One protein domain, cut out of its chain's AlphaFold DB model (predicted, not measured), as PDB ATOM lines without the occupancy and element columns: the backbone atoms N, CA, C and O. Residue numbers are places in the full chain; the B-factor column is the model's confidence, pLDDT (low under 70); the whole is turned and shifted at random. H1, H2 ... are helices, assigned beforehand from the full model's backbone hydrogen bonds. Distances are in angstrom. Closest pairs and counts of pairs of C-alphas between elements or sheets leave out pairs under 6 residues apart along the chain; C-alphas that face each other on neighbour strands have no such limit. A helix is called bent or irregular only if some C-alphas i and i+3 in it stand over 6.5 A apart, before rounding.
ATOM      1  N   ARG A 197     119.721 106.837  92.620       95.75
ATOM      2  CA  ARG A 197     118.866 108.031  92.747       95.75
ATOM      3  C   ARG A 197     117.717 107.820  93.730       95.75
ATOM      4  O   ARG A 197     117.430 108.723  94.514       95.75
ATOM      5  N   ILE A 198     117.067 106.656  93.710       94.31
ATOM      6  CA  ILE A 198     116.014 106.321  94.680       94.31
ATOM      7  C   ILE A 198     116.585 106.296  96.098       94.31
ATOM      8  O   ILE A 198     115.998 106.893  97.000       94.31
ATOM      9  N   TYR A 199     117.734 105.650  96.288       95.00
ATOM     10  CA  TYR A 199     118.407 105.583  97.581       95.00
ATOM     11  C   TYR A 199     118.757 106.981  98.114       95.00
ATOM     12  O   TYR A 199     118.423 107.315  99.251       95.00
ATOM     13  N   MET A 200     119.324 107.847  97.268       94.00
ATOM     14  CA  MET A 200     119.652 109.230  97.633       94.00
ATOM     15  C   MET A 200     118.409 110.047  98.010       94.00
ATOM     16  O   MET A 200     118.444 110.774  99.002       94.00
ATOM     17  N   LYS A 201     117.293 109.896  97.281       94.88
ATOM     18  CA  LYS A 201     116.020 110.549  97.636       94.88
ATOM     19  C   LYS A 201     115.498 110.089  98.998       94.88
ATOM     20  O   LYS A 201     115.023 110.907  99.777       94.88
ATOM     21  N   GLN A 202     115.608 108.798  99.308       95.81
ATOM     22  CA  GLN A 202     115.182 108.261 100.605       95.81
ATOM     23  C   GLN A 202     116.042 108.790 101.757       95.81
ATOM     24  O   GLN A 202     115.503 109.155 102.796       95.81
ATOM     25  N   GLN A 203     117.358 108.878 101.555       95.62
ATOM     26  CA  GLN A 203     118.298 109.460 102.516       95.62
ATOM     27  C   GLN A 203     118.019 110.950 102.768       95.62
ATOM     28  O   GLN A 203     117.974 111.398 103.912       95.62
ATOM     29  N   GLN A 204     117.784 111.729 101.707       95.69
ATOM     30  CA  GLN A 204     117.421 113.146 101.832       95.69
ATOM     31  C   GLN A 204     116.084 113.340 102.554       95.69
ATOM     32  O   GLN A 204     115.975 114.223 103.407       95.69
ATOM     33  N   PHE A 205     115.096 112.492 102.256       97.25
ATOM     34  CA  PHE A 205     113.814 112.491 102.951       97.25
ATOM     35  C   PHE A 205     114.002 112.209 104.446       97.25
ATOM     36  O   PHE A 205     113.529 112.985 105.266       97.25
ATOM     37  N   ALA A 206     114.758 111.169 104.810       97.12
ATOM     38  CA  ALA A 206     114.992 110.800 106.207       97.12
ATOM     39  C   ALA A 206     115.673 111.917 107.018       97.12
ATOM     40  O   ALA A 206     115.245 112.235 108.127       97.12
ATOM     41  N   LYS A 207     116.677 112.584 106.434       96.44
ATOM     42  CA  LYS A 207     117.346 113.734 107.064       96.44
ATOM     43  C   LYS A 207     116.403 114.918 107.265       96.44
ATOM     44  O   LYS A 207     116.397 115.525 108.334       96.44
ATOM     45  N   SER A 208     115.609 115.243 106.246       97.06
ATOM     46  CA  SER A 208     114.641 116.346 106.306       97.06
ATOM     47  C   SER A 208     113.521 116.037 107.303       97.06
ATOM     48  O   SER A 208     113.106 116.916 108.049       97.06
ATOM     49  N   TYR A 209     113.112 114.772 107.396       97.69
ATOM     50  CA  TYR A 209     112.128 114.271 108.351       97.69
ATOM     51  C   TYR A 209     112.606 114.441 109.800       97.69
ATOM     52  O   TYR A 209     111.913 115.049 110.612       97.69
ATOM     53  N   ALA A 210     113.827 113.995 110.121       97.06
ATOM     54  CA  ALA A 210     114.406 114.190 111.451       97.06
ATOM     55  C   ALA A 210     114.576 115.681 111.797       97.06
ATOM     56  O   ALA A 210     114.306 116.097 112.925       97.06
ATOM     57  N   LYS A 211     114.968 116.503 110.813       96.44
ATOM     58  CA  LYS A 211     115.064 117.959 110.978       96.44
ATOM     59  C   LYS A 211     113.696 118.593 111.258       96.44
ATOM     60  O   LYS A 211     113.616 119.455 112.124       96.44
ATOM     61  N   ALA A 212     112.635 118.149 110.583       97.69
ATOM     62  CA  ALA A 212     111.275 118.635 110.814       97.69
ATOM     63  C   ALA A 212     110.822 118.365 112.253       97.69
ATOM     64  O   ALA A 212     110.325 119.271 112.916       97.69
ATOM     65  N   ILE A 213     111.052 117.146 112.756       97.50
ATOM     66  CA  ILE A 213     110.728 116.776 114.142       97.50
ATOM     67  C   ILE A 213     111.479 117.670 115.127       97.50
ATOM     68  O   ILE A 213     110.876 118.204 116.054       97.50
ATOM     69  N   TYR A 214     112.781 117.871 114.910       96.50
ATOM     70  CA  TYR A 214     113.590 118.748 115.752       96.50
ATOM     71  C   TYR A 214     113.070 120.190 115.768       96.50
ATOM     72  O   TYR A 214     112.885 120.760 116.843       96.50
ATOM     73  N   SER A 215     112.804 120.773 114.597       96.31
ATOM     74  CA  SER A 215     112.291 122.142 114.489       96.31
ATOM     75  C   SER A 215     110.912 122.291 115.142       96.31
ATOM     76  O   SER A 215     110.673 123.273 115.836       96.31
ATOM     77  N   MET A 216     110.023 121.302 114.998       97.94
ATOM     78  CA  MET A 216     108.714 121.320 115.664       97.94
ATOM     79  C   MET A 216     108.824 121.142 117.179       97.94
ATOM     80  O   MET A 216     108.143 121.850 117.908       97.94
ATOM     81  N   LYS A 217     109.702 120.257 117.674       96.94
ATOM     82  CA  LYS A 217     109.941 120.090 119.117       96.94
ATOM     83  C   LYS A 217     110.503 121.358 119.743       96.94
ATOM     84  O   LYS A 217     109.975 121.833 120.736       96.94
ATOM     85  N   THR A 218     111.551 121.917 119.147       95.94
ATOM     86  CA  THR A 218     112.161 123.158 119.645       95.94
ATOM     87  C   THR A 218     111.198 124.339 119.583       95.94
ATOM     88  O   THR A 218     111.195 125.155 120.499       95.94
ATOM     89  N   GLY A 219     110.358 124.406 118.547       96.69
ATOM     90  CA  GLY A 219     109.266 125.367 118.466       96.69
ATOM     91  C   GLY A 219     108.213 125.167 119.553       96.69
ATOM     92  O   GLY A 219     107.848 126.134 120.206       96.69
ATOM     93  N   ALA A 220     107.763 123.933 119.784       97.94
ATOM     94  CA  ALA A 220     106.791 123.622 120.830       97.94
ATOM     95  C   ALA A 220     107.328 123.962 122.230       97.94
ATOM     96  O   ALA A 220     106.632 124.614 122.996       97.94
ATOM     97  N   ASP A 221     108.585 123.614 122.524       96.69
ATOM     98  CA  ASP A 221     109.239 123.945 123.797       96.69
ATOM     99  C   ASP A 221     109.380 125.454 123.998       96.69
ATOM    100  O   ASP A 221     109.287 125.960 125.114       96.69
ATOM    101  N   PHE A 222     109.652 126.187 122.917       97.06
ATOM    102  CA  PHE A 222     109.715 127.640 122.959       97.06
ATOM    103  C   PHE A 222     108.330 128.243 123.218       97.06
ATOM    104  O   PHE A 222     108.197 129.065 124.118       97.06
ATOM    105  N   ASN A 223     107.306 127.787 122.495       97.50
ATOM    106  CA  ASN A 223     105.928 128.240 122.679       97.50
ATOM    107  C   ASN A 223     105.425 127.945 124.098       97.50
ATOM    108  O   ASN A 223     104.781 128.799 124.693       97.50
ATOM    109  N   GLN A 224     105.768 126.785 124.667       97.44
ATOM    110  CA  GLN A 224     105.425 126.442 126.048       97.44
ATOM    111  C   GLN A 224     106.034 127.439 127.040       97.44
ATOM    112  O   GLN A 224     105.314 127.977 127.867       97.44
ATOM    113  N   LYS A 225     107.319 127.790 126.890       97.44
ATOM    114  CA  LYS A 225     107.958 128.814 127.738       97.44
ATOM    115  C   LYS A 225     107.291 130.184 127.627       97.44
ATOM    116  O   LYS A 225     107.203 130.895 128.622       97.44
ATOM    117  N   VAL A 226     106.856 130.561 126.423       97.81
ATOM    118  CA  VAL A 226     106.094 131.800 126.208       97.81
ATOM    119  C   VAL A 226     104.752 131.722 126.938       97.81
ATOM    120  O   VAL A 226     104.390 132.665 127.633       97.81
ATOM    121  N   CYS A 227     104.046 130.591 126.852       97.69
ATOM    122  CA  CYS A 227     102.795 130.392 127.579       97.69
ATOM    123  C   CYS A 227     102.985 130.442 129.103       97.69
ATOM    124  O   CYS A 227     102.229 131.143 129.770       97.69
ATOM    125  N   ASP A 228     104.014 129.782 129.641       97.94
ATOM    126  CA  ASP A 228     104.335 129.783 131.076       97.94
ATOM    127  C   ASP A 228     104.619 131.208 131.587       97.94
ATOM    128  O   ASP A 228     104.185 131.601 132.676       97.94
ATOM    129  N   ARG A 229     105.335 132.011 130.783       97.88
ATOM    130  CA  ARG A 229     105.591 133.426 131.075       97.88
ATOM    131  C   ARG A 229     104.287 134.219 131.113       97.88
ATOM    132  O   ARG A 229     104.038 134.895 132.108       97.88
ATOM    133  N   ILE A 230     103.461 134.108 130.068       97.31
ATOM    134  CA  ILE A 230     102.162 134.792 129.989       97.31
ATOM    135  C   ILE A 230     101.293 134.412 131.192       97.31
ATOM    136  O   ILE A 230     100.717 135.293 131.819       97.31
ATOM    137  N   GLU A 231     101.229 133.129 131.558       97.31
ATOM    138  CA  GLU A 231     100.457 132.660 132.714       97.31
ATOM    139  C   GLU A 231     100.947 133.287 134.024       97.31
ATOM    140  O   GLU A 231     100.141 133.726 134.846       97.31
ATOM    141  N   THR A 232     102.267 133.346 134.213       97.62
ATOM    142  CA  THR A 232     102.883 133.912 135.418       97.62
ATOM    143  C   THR A 232     102.604 135.410 135.526       97.62
ATOM    144  O   THR A 232     102.126 135.871 136.562       97.62
ATOM    145  N   GLU A 233     102.843 136.164 134.450       97.25
ATOM    146  CA  GLU A 233     102.582 137.608 134.399       97.25
ATOM    147  C   GLU A 233     101.094 137.917 134.615       97.25
ATOM    148  O   GLU A 233     100.750 138.833 135.365       97.25
ATOM    149  N   TRP A 234     100.206 137.103 134.035       97.31
ATOM    150  CA  TRP A 234      98.765 137.244 134.212       97.31
ATOM    151  C   TRP A 234      98.349 137.034 135.670       97.31
ATOM    152  O   TRP A 234      97.631 137.864 136.229       97.31
ATOM    153  N   LYS A 235      98.830 135.966 136.320       97.44
ATOM    154  CA  LYS A 235      98.555 135.702 137.743       97.44
ATOM    155  C   LYS A 235      99.011 136.864 138.626       97.44
ATOM    156  O   LYS A 235      98.231 137.352 139.439       97.44
ATOM    157  N   THR A 236     100.225 137.372 138.412       97.88
ATOM    158  CA  THR A 236     100.754 138.526 139.159       97.88
ATOM    159  C   THR A 236      99.924 139.797 138.943       97.88
ATOM    160  O   THR A 236      99.663 140.547 139.889       97.88
ATOM    161  N   ALA A 237      99.465 140.054 137.718       97.31
ATOM    162  CA  ALA A 237      98.599 141.195 137.439       97.31
ATOM    163  C   ALA A 237      97.216 141.057 138.097       97.31
ATOM    164  O   ALA A 237      96.701 142.022 138.661       97.31
ATOM    165  N   GLN A 238      96.645 139.849 138.099       96.62
ATOM    166  CA  GLN A 238      95.372 139.564 138.759       96.62
ATOM    167  C   GLN A 238      95.455 139.775 140.279       96.62
ATOM    168  O   GLN A 238      94.548 140.364 140.861       96.62
ATOM    169  N   GLU A 239      96.548 139.343 140.913       97.38
ATOM    170  CA  GLU A 239      96.791 139.530 142.352       97.38
ATOM    171  C   GLU A 239      97.003 141.003 142.731       97.38
ATOM    172  O   GLU A 239      96.576 141.439 143.800       97.38
ATOM    173  N   SER A 240      97.632 141.784 141.850       97.19
ATOM    174  CA  SER A 240      97.876 143.219 142.062       97.19
ATOM    175  C   SER A 240      96.710 144.124 141.643       97.19
ATOM    176  O   SER A 240      96.752 145.327 141.901       97.19
ATOM    177  N   GLY A 241      95.669 143.576 141.004       96.69
ATOM    178  CA  GLY A 241      94.559 144.349 140.437       96.69
ATOM    179  C   GLY A 241      94.947 145.198 139.219       96.69
ATOM    180  O   GLY A 241      94.200 146.098 138.835       96.69
ATOM    181  N   ALA A 242      96.112 144.940 138.619       96.25
ATOM    182  CA  ALA A 242      96.572 145.624 137.421       96.25
ATOM    183  C   ALA A 242      95.876 145.070 136.168       96.25
ATOM    184  O   ALA A 242      95.595 143.876 136.059       96.25
ATOM    185  N   ALA A 243      95.631 145.939 135.185       94.06
ATOM    186  CA  ALA A 243      95.218 145.492 133.861       94.06
ATOM    187  C   ALA A 243      96.394 144.785 133.168       94.06
ATOM    188  O   ALA A 243      97.502 145.321 133.126       94.06
ATOM    189  N   PHE A 244      96.148 143.604 132.602       94.44
ATOM    190  CA  PHE A 244      97.134 142.832 131.849       94.44
ATOM    191  C   PHE A 244      96.616 142.539 130.450       94.44
ATOM    192  O   PHE A 244      95.464 142.140 130.282       94.44
ATOM    193  N   SER A 245      97.477 142.732 129.455       92.94
ATOM    194  CA  SER A 245      97.205 142.364 128.070       92.94
ATOM    195  C   SER A 245      98.082 141.163 127.720       92.94
ATOM    196  O   SER A 245      99.284 141.349 127.520       92.94
ATOM    197  N   PRO A 246      97.526 139.943 127.657       91.94
ATOM    198  CA  PRO A 246      98.309 138.748 127.375       91.94
ATOM    199  C   PRO A 246      98.824 138.789 125.930       91.94
ATOM    200  O   PRO A 246      98.065 139.036 124.992       91.94
ATOM    201  N   GLY A 247     100.124 138.562 125.737       91.81
ATOM    202  CA  GLY A 247     100.719 138.591 124.405       91.81
ATOM    203  C   GLY A 247     102.227 138.355 124.381       91.81
ATOM    204  O   GLY A 247     102.928 138.473 125.389       91.81
ATOM    205  N   GLN A 248     102.718 138.020 123.190       94.38
ATOM    206  CA  GLN A 248     104.149 137.904 122.921       94.38
ATOM    207  C   GLN A 248     104.790 139.289 122.855       94.38
ATOM    208  O   GLN A 248     104.193 140.224 122.319       94.38
ATOM    209  N   ASN A 249     106.026 139.404 123.337       95.62
ATOM    210  CA  ASN A 249     106.842 140.571 123.008       95.62
ATOM    211  C   ASN A 249     107.377 140.469 121.561       95.62
ATOM    212  O   ASN A 249     107.292 139.417 120.916       95.62
ATOM    213  N   ASP A 250     107.929 141.563 121.031       96.25
ATOM    214  CA  ASP A 250     108.385 141.617 119.635       96.25
ATOM    215  C   ASP A 250     109.508 140.611 119.330       96.25
ATOM    216  O   ASP A 250     109.544 140.027 118.241       96.25
ATOM    217  N   GLU A 251     110.397 140.348 120.291       95.81
ATOM    218  CA  GLU A 251     111.492 139.383 120.142       95.81
ATOM    219  C   GLU A 251     110.974 137.943 120.052       95.81
ATOM    220  O   GLU A 251     111.388 137.162 119.189       95.81
ATOM    221  N   GLU A 252     110.034 137.587 120.926       97.06
ATOM    222  CA  GLU A 252     109.363 136.293 120.933       97.06
ATOM    223  C   GLU A 252     108.580 136.072 119.651       97.06
ATOM    224  O   GLU A 252     108.664 134.989 119.066       97.06
ATOM    225  N   LYS A 253     107.872 137.098 119.175       97.06
ATOM    226  CA  LYS A 253     107.142 137.049 117.912       97.06
ATOM    227  C   LYS A 253     108.086 136.829 116.733       97.06
ATOM    228  O   LYS A 253     107.891 135.891 115.960       97.06
ATOM    229  N   ALA A 254     109.166 137.605 116.639       95.69
ATOM    230  CA  ALA A 254     110.169 137.450 115.586       95.69
ATOM    231  C   ALA A 254     110.804 136.049 115.597       95.69
ATOM    232  O   ALA A 254     110.994 135.417 114.551       95.69
ATOM    233  N   ARG A 255     111.101 135.519 116.789       94.69
ATOM    234  CA  ARG A 255     111.641 134.167 116.953       94.69
ATOM    235  C   ARG A 255     110.628 133.091 116.569       94.69
ATOM    236  O   ARG A 255     110.992 132.133 115.883       94.69
ATOM    237  N   THR A 256     109.375 133.261 116.970       95.75
ATOM    238  CA  THR A 256     108.254 132.388 116.613       95.75
ATOM    239  C   THR A 256     108.073 132.323 115.098       95.75
ATOM    240  O   THR A 256     108.011 131.231 114.525       95.75
ATOM    241  N   ASP A 257     108.070 133.476 114.428       96.12
ATOM    242  CA  ASP A 257     107.937 133.579 112.974       96.12
ATOM    243  C   ASP A 257     109.120 132.939 112.243       96.12
ATOM    244  O   ASP A 257     108.933 132.226 111.249       96.12
ATOM    245  N   LYS A 258     110.341 133.095 112.769       96.00
ATOM    246  CA  LYS A 258     111.531 132.415 112.242       96.00
ATOM    247  C   LYS A 258     111.390 130.892 112.313       96.00
ATOM    248  O   LYS A 258     111.589 130.216 111.301       96.00
ATOM    249  N   ILE A 259     111.018 130.344 113.474       95.62
ATOM    250  CA  ILE A 259     110.833 128.893 113.648       95.62
ATOM    251  C   ILE A 259     109.713 128.388 112.728       95.62
ATOM    252  O   ILE A 259     109.888 127.383 112.037       95.62
ATOM    253  N   ARG A 260     108.593 129.116 112.648       97.06
ATOM    254  CA  ARG A 260     107.466 128.815 111.754       97.06
ATOM    255  C   ARG A 260     107.906 128.752 110.289       97.06
ATOM    256  O   ARG A 260     107.571 127.795 109.588       97.06
ATOM    257  N   GLY A 261     108.682 129.737 109.834       96.88
ATOM    258  CA  GLY A 261     109.233 129.784 108.480       96.88
ATOM    259  C   GLY A 261     110.169 128.610 108.181       96.88
ATOM    260  O   GLY A 261     110.094 128.008 107.106       96.88
ATOM    261  N   GLU A 262     111.009 128.219 109.141       96.06
ATOM    262  CA  GLU A 262     111.880 127.049 109.006       96.06
ATOM    263  C   GLU A 262     111.095 125.735 108.938       96.06
ATOM    264  O   GLU A 262     111.364 124.915 108.055       96.06
ATOM    265  N   VAL A 263     110.103 125.544 109.815       97.50
ATOM    266  CA  VAL A 263     109.220 124.369 109.788       97.50
ATOM    267  C   VAL A 263     108.500 124.288 108.442       97.50
ATOM    268  O   VAL A 263     108.526 123.236 107.807       97.50
ATOM    269  N   ALA A 264     107.927 125.391 107.952       97.69
ATOM    270  CA  ALA A 264     107.257 125.429 106.652       97.69
ATOM    271  C   ALA A 264     108.207 125.058 105.500       97.69
ATOM    272  O   ALA A 264     107.865 124.229 104.653       97.69
ATOM    273  N   LYS A 265     109.429 125.606 105.504       97.56
ATOM    274  CA  LYS A 265     110.461 125.297 104.506       97.56
ATOM    275  C   LYS A 265     110.843 123.817 104.507       97.56
ATOM    276  O   LYS A 265     110.975 123.232 103.435       97.56
ATOM    277  N   ILE A 266     111.042 123.214 105.681       97.56
ATOM    278  CA  ILE A 266     111.406 121.793 105.788       97.56
ATOM    279  C   ILE A 266     110.227 120.909 105.371       97.56
ATOM    280  O   ILE A 266     110.427 119.946 104.637       97.56
ATOM    281  N   MET A 267     109.001 121.249 105.773       97.81
ATOM    282  CA  MET A 267     107.807 120.500 105.374       97.81
ATOM    283  C   MET A 267     107.607 120.508 103.854       97.81
ATOM    284  O   MET A 267     107.326 119.455 103.296       97.81
ATOM    285  N   GLY A 268     107.884 121.622 103.163       97.25
ATOM    286  CA  GLY A 268     107.852 121.659 101.693       97.25
ATOM    287  C   GLY A 268     108.876 120.728 101.019       97.25
ATOM    288  O   GLY A 268     108.673 120.261  99.901       97.25
ATOM    289  N   GLN A 269     109.975 120.380 101.701       96.06
ATOM    290  CA  GLN A 269     110.927 119.368 101.210       96.06
ATOM    291  C   GLN A 269     110.387 117.934 101.350       96.06
ATOM    292  O   GLN A 269     110.949 117.007 100.761       96.06
ATOM    293  N   LEU A 270     109.317 117.745 102.126       97.25
ATOM    294  CA  LEU A 270     108.713 116.454 102.451       97.25
ATOM    295  C   LEU A 270     107.419 116.167 101.672       97.25
ATOM    296  O   LEU A 270     106.957 115.030 101.727       97.25
ATOM    297  N   ASP A 271     106.909 117.116 100.876       95.62
ATOM    298  CA  ASP A 271     105.635 117.012 100.132       95.62
ATOM    299  C   ASP A 271     105.518 115.771  99.225       95.62
ATOM    300  O   ASP A 271     104.419 115.330  98.895       95.62
ATOM    301  N   ASN A 272     106.648 115.178  98.826       95.25
ATOM    302  CA  ASN A 272     106.701 114.001  97.958       95.25
ATOM    303  C   ASN A 272     107.349 112.801  98.674       95.25
ATOM    304  O   ASN A 272     108.490 112.432  98.354       95.25
ATOM    305  N   PRO A 273     106.658 112.166  99.642       96.56
ATOM    306  CA  PRO A 273     107.232 111.067 100.399       96.56
ATOM    307  C   PRO A 273     107.416 109.818  99.518       96.56
ATOM    308  O   PRO A 273     106.518 109.436  98.761       96.56
ATOM    309  N   PRO A 274     108.555 109.106  99.627       96.56
ATOM    310  CA  PRO A 274     108.678 107.756  99.089       96.56
ATOM    311  C   PRO A 274     107.543 106.861  99.607       96.56
ATOM    312  O   PRO A 274     107.216 106.922 100.788       96.56
ATOM    313  N   LYS A 275     106.991 105.974  98.762       96.12
ATOM    314  CA  LYS A 275     105.821 105.132  99.106       96.12
ATOM    315  C   LYS A 275     105.943 104.423 100.463       96.12
ATOM    316  O   LYS A 275     104.988 104.395 101.228       96.12
ATOM    317  N   LYS A 276     107.136 103.914 100.797       96.19
ATOM    318  CA  LYS A 276     107.410 103.231 102.074       96.19
ATOM    319  C   LYS A 276     107.360 104.127 103.323       96.19
ATOM    320  O   LYS A 276     107.389 103.613 104.431       96.19
ATOM    321  N   PHE A 277     107.333 105.448 103.156       97.19
ATOM    322  CA  PHE A 277     107.285 106.437 104.235       97.19
ATOM    323  C   PHE A 277     105.948 107.194 104.292       97.19
ATOM    324  O   PHE A 277     105.823 108.128 105.078       97.19
ATOM    325  N   ALA A 278     104.945 106.809 103.493       96.88
ATOM    326  CA  ALA A 278     103.667 107.522 103.418       96.88
ATOM    327  C   ALA A 278     102.942 107.601 104.776       96.88
ATOM    328  O   ALA A 278     102.487 108.673 105.169       96.88
ATOM    329  N   GLN A 279     102.902 106.496 105.531       97.25
ATOM    330  CA  GLN A 279     102.272 106.454 106.855       97.25
ATOM    331  C   GLN A 279     102.998 107.349 107.872       97.25
ATOM    332  O   GLN A 279     102.365 108.141 108.567       97.25
ATOM    333  N   ALA A 280     104.331 107.269 107.925       97.19
ATOM    334  CA  ALA A 280     105.146 108.116 108.797       97.19
ATOM    335  C   ALA A 280     104.976 109.606 108.453       97.19
ATOM    336  O   ALA A 280     104.844 110.443 109.339       97.19
ATOM    337  N   HIS A 281     104.894 109.940 107.161       97.62
ATOM    338  CA  HIS A 281     104.616 111.300 106.706       97.62
ATOM    339  C   HIS A 281     103.240 111.803 107.168       97.62
ATOM    340  O   HIS A 281     103.128 112.930 107.639       97.62
ATOM    341  N   GLN A 282     102.199 110.967 107.109       98.12
ATOM    342  CA  GLN A 282     100.879 111.328 107.630       98.12
ATOM    343  C   GLN A 282     100.922 111.627 109.137       98.12
ATOM    344  O   GLN A 282     100.332 112.605 109.590       98.12
ATOM    345  N   LYS A 283     101.662 110.828 109.914       98.19
ATOM    346  CA  LYS A 283     101.874 111.085 111.344       98.19
ATOM    347  C   LYS A 283     102.692 112.355 111.595       98.19
ATOM    348  O   LYS A 283     102.401 113.085 112.536       98.19
ATOM    349  N   LEU A 284     103.647 112.681 110.726       98.00
ATOM    350  CA  LEU A 284     104.388 113.942 110.800       98.00
ATOM    351  C   LEU A 284     103.473 115.153 110.568       98.00
ATOM    352  O   LEU A 284     103.609 116.161 111.256       98.00
ATOM    353  N   ILE A 285     102.514 115.049 109.643       98.25
ATOM    354  CA  ILE A 285     101.493 116.087 109.430       98.25
ATOM    355  C   ILE A 285     100.626 116.261 110.686       98.25
ATOM    356  O   ILE A 285     100.332 117.392 111.062       98.25
ATOM    357  N   GLN A 286     100.259 115.172 111.371       98.31
ATOM    358  CA  GLN A 286      99.522 115.251 112.642       98.31
ATOM    359  C   GLN A 286     100.340 115.967 113.726       98.31
ATOM    360  O   GLN A 286      99.817 116.860 114.390       98.31
ATOM    361  N   LEU A 287     101.633 115.646 113.852       98.38
ATOM    362  CA  LEU A 287     102.539 116.352 114.762       98.38
ATOM    363  C   LEU A 287     102.642 117.846 114.421       98.38
ATOM    364  O   LEU A 287     102.632 118.679 115.323       98.38
ATOM    365  N   ARG A 288     102.688 118.197 113.128       98.25
ATOM    366  CA  ARG A 288     102.660 119.595 112.678       98.25
ATOM    367  C   ARG A 288     101.377 120.302 113.105       98.25
ATOM    368  O   ARG A 288     101.467 121.438 113.553       98.25
ATOM    369  N   GLY A 289     100.220 119.652 112.987       98.31
ATOM    370  CA  GLY A 289      98.949 120.206 113.462       98.31
ATOM    371  C   GLY A 289      98.967 120.468 114.970       98.31
ATOM    372  O   GLY A 289      98.625 121.559 115.410       98.31
ATOM    373  N   ALA A 290      99.470 119.519 115.765       98.44
ATOM    374  CA  ALA A 290      99.622 119.714 117.207       98.44
ATOM    375  C   ALA A 290     100.603 120.853 117.553       98.44
ATOM    376  O   ALA A 290     100.345 121.638 118.459       98.44
ATOM    377  N   TYR A 291     101.703 120.989 116.804       98.31
ATOM    378  CA  TYR A 291     102.623 122.126 116.921       98.31
ATOM    379  C   TYR A 291     101.961 123.463 116.546       98.31
ATOM    380  O   TYR A 291     102.204 124.473 117.198       98.31
ATOM    381  N   GLN A 292     101.117 123.491 115.514       98.31
ATOM    382  CA  GLN A 292     100.372 124.698 115.147       98.31
ATOM    383  C   GLN A 292      99.412 125.124 116.263       98.31
ATOM    384  O   GLN A 292      99.333 126.307 116.557       98.31
ATOM    385  N   ASN A 293      98.799 124.179 116.978       98.00
ATOM    386  CA  ASN A 293      97.957 124.515 118.127       98.00
ATOM    387  C   ASN A 293      98.749 125.200 119.258       98.00
ATOM    388  O   ASN A 293      98.266 126.173 119.828       98.00
ATOM    389  N   THR A 294      99.969 124.737 119.577       97.88
ATOM    390  CA  THR A 294     100.800 125.406 120.605       97.88
ATOM    391  C   THR A 294     101.252 126.793 120.153       97.88
ATOM    392  O   THR A 294     101.347 127.715 120.956       97.88
ATOM    393  N   LEU A 295     101.520 126.944 118.857       97.50
ATOM    394  CA  LEU A 295     101.894 128.202 118.220       97.50
ATOM    395  C   LEU A 295     100.760 129.232 118.251       97.50
ATOM    396  O   LEU A 295     101.000 130.384 118.604       97.50
ATOM    397  N   ASP A 296      99.547 128.819 117.890       97.44
ATOM    398  CA  ASP A 296      98.374 129.690 117.856       97.44
ATOM    399  C   ASP A 296      97.991 130.144 119.269       97.44
ATOM    400  O   ASP A 296      97.657 131.308 119.468       97.44
ATOM    401  N   LEU A 297      98.132 129.263 120.264       97.12
ATOM    402  CA  LEU A 297      97.860 129.589 121.660       97.12
ATOM    403  C   LEU A 297      98.848 130.611 122.239       97.12
ATOM    404  O   LEU A 297      98.442 131.511 122.970       97.12
ATOM    405  N   ALA A 298     100.131 130.495 121.889       96.88
ATOM    406  CA  ALA A 298     101.146 131.457 122.309       96.88
ATOM    407  C   ALA A 298     100.972 132.823 121.619       96.88
ATOM    408  O   ALA A 298     101.299 133.849 122.209       96.88
ATOM    409  N   ALA A 299     100.484 132.844 120.375       96.75
ATOM    410  CA  ALA A 299     100.263 134.073 119.613       96.75
ATOM    411  C   ALA A 299      98.956 134.790 119.994       96.75
ATOM    412  O   ALA A 299      98.919 136.021 120.002       96.75
ATOM    413  N   SER A 300      97.909 134.024 120.302       97.19
ATOM    414  CA  SER A 300      96.551 134.507 120.561       97.19
ATOM    415  C   SER A 300      95.962 133.813 121.799       97.19
ATOM    416  O   SER A 300      95.101 132.936 121.664       97.19
ATOM    417  N   PRO A 301      96.426 134.163 123.011       96.50
ATOM    418  CA  PRO A 301      95.911 133.578 124.245       96.50
ATOM    419  C   PRO A 301      94.415 133.918 124.439       96.50
ATOM    420  O   PRO A 301      94.003 135.039 124.137       96.50
ATOM    421  N   PRO A 302      93.576 132.990 124.948       96.38
ATOM    422  CA  PRO A 302      92.189 133.276 125.311       96.38
ATOM    423  C   PRO A 302      92.119 134.341 126.404       96.38
ATOM    424  O   PRO A 302      92.986 134.369 127.264       96.38
ATOM    425  N   GLU A 303      91.045 135.136 126.442       95.50
ATOM    426  CA  GLU A 303      90.857 136.253 127.392       95.50
ATOM    427  C   GLU A 303      90.646 135.831 128.860       95.50
ATOM    428  O   GLU A 303      90.639 136.673 129.756       95.50
ATOM    429  N   ILE A 304      90.461 134.536 129.132       96.44
ATOM    430  CA  ILE A 304      90.189 134.006 130.473       96.44
ATOM    431  C   ILE A 304      91.345 133.099 130.897       96.44
ATOM    432  O   ILE A 304      91.565 132.059 130.276       96.44
ATOM    433  N   LEU A 305      92.015 133.432 132.008       96.19
ATOM    434  CA  LEU A 305      93.177 132.695 132.528       96.19
ATOM    435  C   LEU A 305      92.920 131.183 132.674       96.19
ATOM    436  O   LEU A 305      93.722 130.370 132.230       96.19
ATOM    437  N   GLN A 306      91.770 130.787 133.229       97.31
ATOM    438  CA  GLN A 306      91.427 129.367 133.394       97.31
ATOM    439  C   GLN A 306      91.283 128.631 132.049       97.31
ATOM    440  O   GLN A 306      91.688 127.472 131.922       97.31
ATOM    441  N   ALA A 307      90.719 129.299 131.037       97.19
ATOM    442  CA  ALA A 307      90.597 128.749 129.690       97.19
ATOM    443  C   ALA A 307      91.967 128.659 129.005       97.19
ATOM    444  O   ALA A 307      92.232 127.682 128.305       97.19
ATOM    445  N   PHE A 308      92.845 129.639 129.246       97.31
ATOM    446  CA  PHE A 308      94.221 129.626 128.763       97.31
ATOM    447  C   PHE A 308      95.003 128.434 129.327       97.31
ATOM    448  O   PHE A 308      95.445 127.608 128.534       97.31
ATOM    449  N   THR A 309      95.077 128.263 130.653       97.50
ATOM    450  CA  THR A 309      95.795 127.133 131.281       97.50
ATOM    451  C   THR A 309      95.271 125.782 130.785       97.50
ATOM    452  O   THR A 309      96.047 124.932 130.360       97.50
ATOM    453  N   THR A 310      93.944 125.614 130.716       98.00
ATOM    454  CA  THR A 310      93.335 124.373 130.196       98.00
ATOM    455  C   THR A 310      93.726 124.113 128.735       98.00
ATOM    456  O   THR A 310      93.986 122.975 128.346       98.00
ATOM    457  N   SER A 311      93.797 125.168 127.916       97.88
ATOM    458  CA  SER A 311      94.209 125.066 126.512       97.88
ATOM    459  C   SER A 311      95.698 124.742 126.369       97.88
ATOM    460  O   SER A 311      96.059 123.995 125.459       97.88
ATOM    461  N   VAL A 312      96.555 125.259 127.260       97.50
ATOM    462  CA  VAL A 312      97.996 124.950 127.287       97.50
ATOM    463  C   VAL A 312      98.199 123.467 127.587       97.50
ATOM    464  O   VAL A 312      98.845 122.776 126.797       97.50
ATOM    465  N   ASP A 313      97.564 122.950 128.641       97.75
ATOM    466  CA  ASP A 313      97.633 121.533 129.020       97.75
ATOM    467  C   ASP A 313      97.116 120.613 127.899       97.75
ATOM    468  O   ASP A 313      97.700 119.566 127.581       97.75
ATOM    469  N   GLN A 314      96.021 121.011 127.244       98.06
ATOM    470  CA  GLN A 314      95.457 120.271 126.116       98.06
ATOM    471  C   GLN A 314      96.390 120.287 124.894       98.06
ATOM    472  O   GLN A 314      96.561 119.260 124.231       98.06
ATOM    473  N   ALA A 315      97.012 121.424 124.584       97.88
ATOM    474  CA  ALA A 315      97.948 121.536 123.471       97.88
ATOM    475  C   ALA A 315      99.238 120.738 123.733       97.88
ATOM    476  O   ALA A 315      99.716 120.032 122.839       97.88
ATOM    477  N   GLU A 316      99.769 120.778 124.959       97.56
ATOM    478  CA  GLU A 316     100.953 120.011 125.358       97.56
ATOM    479  C   GLU A 316     100.689 118.501 125.309       97.56
ATOM    480  O   GLU A 316     101.468 117.744 124.717       97.56
ATOM    481  N   SER A 317      99.576 118.045 125.890       97.69
ATOM    482  CA  SER A 317      99.188 116.631 125.845       97.69
ATOM    483  C   SER A 317      98.955 116.157 124.408       97.69
ATOM    484  O   SER A 317      99.489 115.116 124.019       97.69
ATOM    485  N   GLY A 318      98.272 116.953 123.577       97.94
ATOM    486  CA  GLY A 318      98.083 116.670 122.153       97.94
ATOM    487  C   GLY A 318      99.402 116.542 121.385       97.94
ATOM    488  O   GLY A 318      99.572 115.613 120.590       97.94
ATOM    489  N   PHE A 319     100.372 117.419 121.660       98.12
ATOM    490  CA  PHE A 319     101.709 117.333 121.072       98.12
ATOM    491  C   PHE A 319     102.454 116.066 121.519       98.12
ATOM    492  O   PHE A 319     103.009 115.354 120.677       98.12
ATOM    493  N   LYS A 320     102.428 115.734 122.817       97.56
ATOM    494  CA  LYS A 320     103.051 114.512 123.361       97.56
ATOM    495  C   LYS A 320     102.450 113.247 122.749       97.56
ATOM    496  O   LYS A 320     103.201 112.366 122.327       97.56
ATOM    497  N   THR A 321     101.125 113.164 122.638       98.25
ATOM    498  CA  THR A 321     100.440 112.031 121.999       98.25
ATOM    499  C   THR A 321     100.823 111.913 120.525       98.25
ATOM    500  O   THR A 321     101.230 110.837 120.086       98.25
ATOM    501  N   ALA A 322     100.794 113.013 119.764       98.12
ATOM    502  CA  ALA A 322     101.201 113.000 118.358       98.12
ATOM    503  C   ALA A 322     102.671 112.576 118.180       98.12
ATOM    504  O   ALA A 322     103.000 111.840 117.246       98.12
ATOM    505  N   ALA A 323     103.558 112.991 119.088       97.62
ATOM    506  CA  ALA A 323     104.961 112.588 119.089       97.62
ATOM    507  C   ALA A 323     105.146 111.088 119.389       97.62
ATOM    508  O   ALA A 323     105.953 110.424 118.733       97.62
ATOM    509  N   GLN A 324     104.392 110.531 120.340       97.25
ATOM    510  CA  GLN A 324     104.415 109.097 120.653       97.25
ATOM    511  C   GLN A 324     103.902 108.249 119.480       97.25
ATOM    512  O   GLN A 324     104.572 107.298 119.066       97.25
ATOM    513  N   ASP A 325     102.782 108.647 118.881       97.12
ATOM    514  CA  ASP A 325     102.215 108.027 117.679       97.12
ATOM    515  C   ASP A 325     103.200 108.028 116.503       97.12
ATOM    516  O   ASP A 325     103.358 107.037 115.775       97.12
ATOM    517  N   LEU A 326     103.890 109.155 116.313       97.31
ATOM    518  CA  LEU A 326     104.922 109.299 115.300       97.31
ATOM    519  C   LEU A 326     106.051 108.287 115.531       97.31
ATOM    520  O   LEU A 326     106.425 107.573 114.606       97.31
ATOM    521  N   LYS A 327     106.569 108.179 116.759       96.25
ATOM    522  CA  LYS A 327     107.636 107.223 117.103       96.25
ATOM    523  C   LYS A 327     107.230 105.773 116.871       96.25
ATOM    524  O   LYS A 327     108.022 105.009 116.317       96.25
ATOM    525  N   GLY A 328     106.012 105.402 117.269       96.44
ATOM    526  CA  GLY A 328     105.497 104.040 117.106       96.44
ATOM    527  C   GLY A 328     105.364 103.614 115.640       96.44
ATOM    528  O   GLY A 328     105.525 102.440 115.321       96.44
ATOM    529  N   SER A 329     105.136 104.572 114.739       95.62
ATOM    530  CA  SER A 329     104.906 104.332 113.307       95.62
ATOM    531  C   SER A 329     106.134 104.541 112.408       95.62
ATOM    532  O   SER A 329     106.032 104.362 111.193       95.62
ATOM    533  N   MET A 330     107.300 104.907 112.958       96.56
ATOM    534  CA  MET A 330     108.515 105.117 112.160       96.56
ATOM    535  C   MET A 330     109.089 103.790 111.624       96.56
ATOM    536  O   MET A 330     109.409 102.898 112.414       96.56
ATOM    537  N   PRO A 331     109.329 103.667 110.305       97.06
ATOM    538  CA  PRO A 331     110.117 102.571 109.747       97.06
ATOM    539  C   PRO A 331     111.576 102.630 110.216       97.06
ATOM    540  O   PRO A 331     112.099 103.714 110.482       97.06
ATOM    541  N   ASP A 332     112.266 101.489 110.234       97.12
ATOM    542  CA  ASP A 332     113.618 101.369 110.810       97.12
ATOM    543  C   ASP A 332     114.640 102.331 110.192       97.12
ATOM    544  O   ASP A 332     115.444 102.926 110.902       97.12
ATOM    545  N   ALA A 333     114.542 102.584 108.884       94.00
ATOM    546  CA  ALA A 333     115.403 103.552 108.202       94.00
ATOM    547  C   ALA A 333     115.235 104.994 108.725       94.00
ATOM    548  O   ALA A 333     116.197 105.758 108.726       94.00
ATOM    549  N   LEU A 334     114.025 105.384 109.153       96.69
ATOM    550  CA  LEU A 334     113.796 106.690 109.784       96.69
ATOM    551  C   LEU A 334     114.235 106.678 111.246       96.69
ATOM    552  O   LEU A 334     114.800 107.669 111.693       96.69
ATOM    553  N   LYS A 335     114.027 105.568 111.969       96.88
ATOM    554  CA  LYS A 335     114.505 105.414 113.352       96.88
ATOM    555  C   LYS A 335     116.021 105.567 113.438       96.88
ATOM    556  O   LYS A 335     116.500 106.306 114.286       96.88
ATOM    557  N   GLU A 336     116.771 104.935 112.537       96.06
ATOM    558  CA  GLU A 336     118.234 105.032 112.522       96.06
ATOM    559  C   GLU A 336     118.712 106.478 112.300       96.06
ATOM    560  O   GLU A 336     119.549 106.985 113.048       96.06
ATOM    561  N   GLU A 337     118.152 107.177 111.308       95.62
ATOM    562  CA  GLU A 337     118.478 108.590 111.068       95.62
ATOM    563  C   GLU A 337     118.008 109.498 112.215       95.62
ATOM    564  O   GLU A 337     118.678 110.478 112.540       95.62
ATOM    565  N   PHE A 338     116.902 109.160 112.877       95.94
ATOM    566  CA  PHE A 338     116.422 109.873 114.054       95.94
ATOM    567  C   PHE A 338     117.365 109.710 115.255       95.94
ATOM    568  O   PHE A 338     117.696 110.695 115.910       95.94
ATOM    569  N   GLU A 339     117.888 108.507 115.504       96.50
ATOM    570  CA  GLU A 339     118.896 108.268 116.544       96.50
ATOM    571  C   GLU A 339     120.217 108.995 116.242       96.50
ATOM    572  O   GLU A 339     120.815 109.611 117.129       96.50
ATOM    573  N   ARG A 340     120.644 109.043 114.971       94.62
ATOM    574  CA  ARG A 340     121.777 109.892 114.550       94.62
ATOM    575  C   ARG A 340     121.492 111.373 114.809       94.62
ATOM    576  O   ARG A 340     122.363 112.107 115.278       94.62
ATOM    577  N   ALA A 341     120.267 111.822 114.540       94.12
ATOM    578  CA  ALA A 341     119.847 113.193 114.802       94.12
ATOM    579  C   ALA A 341     119.828 113.515 116.306       94.12
ATOM    580  O   ALA A 341     120.265 114.603 116.671       94.12
ATOM    581  N   LYS A 342     119.432 112.588 117.189       94.69
ATOM    582  CA  LYS A 342     119.511 112.763 118.657       94.69
ATOM    583  C   LYS A 342     120.927 113.023 119.160       94.69
ATOM    584  O   LYS A 342     121.123 113.810 120.085       94.69
ATOM    585  N   GLN A 343     121.924 112.381 118.551       94.94
ATOM    586  CA  GLN A 343     123.328 112.623 118.889       94.94
ATOM    587  C   GLN A 343     123.778 114.026 118.466       94.94
ATOM    588  O   GLN A 343     124.571 114.655 119.166       94.94
ATOM    589  N   LYS A 344     123.255 114.529 117.340       93.06
ATOM    590  CA  LYS A 344     123.589 115.854 116.805       93.06
ATOM    591  C   LYS A 344     122.839 116.990 117.507       93.06
ATOM    592  O   LYS A 344     123.422 118.037 117.771       93.06
ATOM    593  N   TYR A 345     121.556 116.803 117.801       91.75
ATOM    594  CA  TYR A 345     120.669 117.844 118.310       91.75
ATOM    595  C   TYR A 345     120.281 117.555 119.759       91.75
ATOM    596  O   TYR A 345     119.470 116.675 120.039       91.75
ATOM    597  N   ARG A 346     120.822 118.342 120.697       89.06
ATOM    598  CA  ARG A 346     120.585 118.154 122.139       89.06
ATOM    599  C   ARG A 346     119.095 118.162 122.511       89.06
ATOM    600  O   ARG A 346     118.700 117.368 123.353       89.06
ATOM    601  N   GLY A 347     118.283 118.992 121.851       84.50
ATOM    602  CA  GLY A 347     116.838 119.102 122.104       84.50
ATOM    603  C   GLY A 347     115.999 117.894 121.666       84.50
ATOM    604  O   GLY A 347     114.820 117.837 121.988       84.50
ATOM    605  N   LEU A 348     116.578 116.924 120.945       90.31
ATOM    606  CA  LEU A 348     115.892 115.672 120.598       90.31
ATOM    607  C   LEU A 348     116.091 114.558 121.634       90.31
ATOM    608  O   LEU A 348     115.460 113.512 121.509       90.31
ATOM    609  N   LYS A 349     116.979 114.727 122.623       91.06
ATOM    610  CA  LYS A 349     117.273 113.662 123.599       91.06
ATOM    611  C   LYS A 349     116.048 113.281 124.426       91.06
ATOM    612  O   LYS A 349     115.845 112.099 124.681       91.06
TER     613      LYS A 349
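What this domain is: This is residues 197 to 349 of the 351 residues of an uncharacterized protein of Pelobacter propionicus (strain DSM 2379 / NBRC 103807 / OttBd1) (UniProt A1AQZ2). One very long helix, H1, makes the long axis of a rod-shaped four-helix bundle, with the up-and-down helices H2, H3 and H4 arranged round part of it. The short helix H5 packs steeply on H1 near residues 206 to 211, on the side of H1 away from H2. The bundle is uneven: H3 and H4 pair closely, while H2 touches H1 alone. The printed part has 153 residues with five named helices, H1 to H5 in that order, and no named strand; its class is all helix. It is only just compact, close to loose, with a radius of gyration of the C-alphas of 17.6 A and spans of 64 by 27 by 26 A.

Where its parts are: H1 runs from residue 197, C-alpha at (118.866, 108.031, 92.747), to residue 240, C-alpha at (97.876, 143.219, 142.062), a length of 64.1 A. H2 is residues 250 to 268, 26.8 A long. H3 is residues 275 to 299, 35.9 A long, with a kink of 25 degrees near residue 282; it is irregular, with C-alphas 276 and 279 standing 7.7 A apart. H4 is residues 305 to 329, 36.2 A long. H5 is residues 332 to 344, 18.6 A long, and ends with C-alpha 344 at (123.589, 115.854, 116.805).

How they stand to each other: H1 is the hub and touches the four other helices. With residues 208 to 226 alone it touches H2, a helical hairpin at a shallow tilt of 24 degrees, closest at the C-alphas of Ala 212 and Ile 266, 5.9 A apart. H1 touches H3, the same way at a shallow tilt of 20 degrees, with residues 213 to 227 alone; the closest C-alphas, those of Cys 227 and Ala 298, are 5.6 A apart. H1 touches H4 with residues 224 to 234 alone, closest at the C-alphas of Cys 227 and Val 312, 7.3 A. H3 and H4 form a second helical hairpin at a shallow tilt of 14 degrees, with the C-alphas of Ala 290 and Phe 319 closest at 5.0 A. H5 touches H1 at a steep tilt of 55 degrees, closest at the C-alphas of Ala 210 and Phe 338, 5.4 A. H2 and H3 are close but not clearly touching, and H2 and H4 are apart. In H1, H2 and H4 every O i to N i+4 pair is within hydrogen-bond range; H3 has 19 of 21 and H5 8 of 9.

The domain as a whole: The two C-alphas farthest apart, those of Arg 197 and Gly 241, are 64.7 A apart. The printed part has no cut and no long link. Its mean pLDDT is 96.5, and no printed residue is under 70.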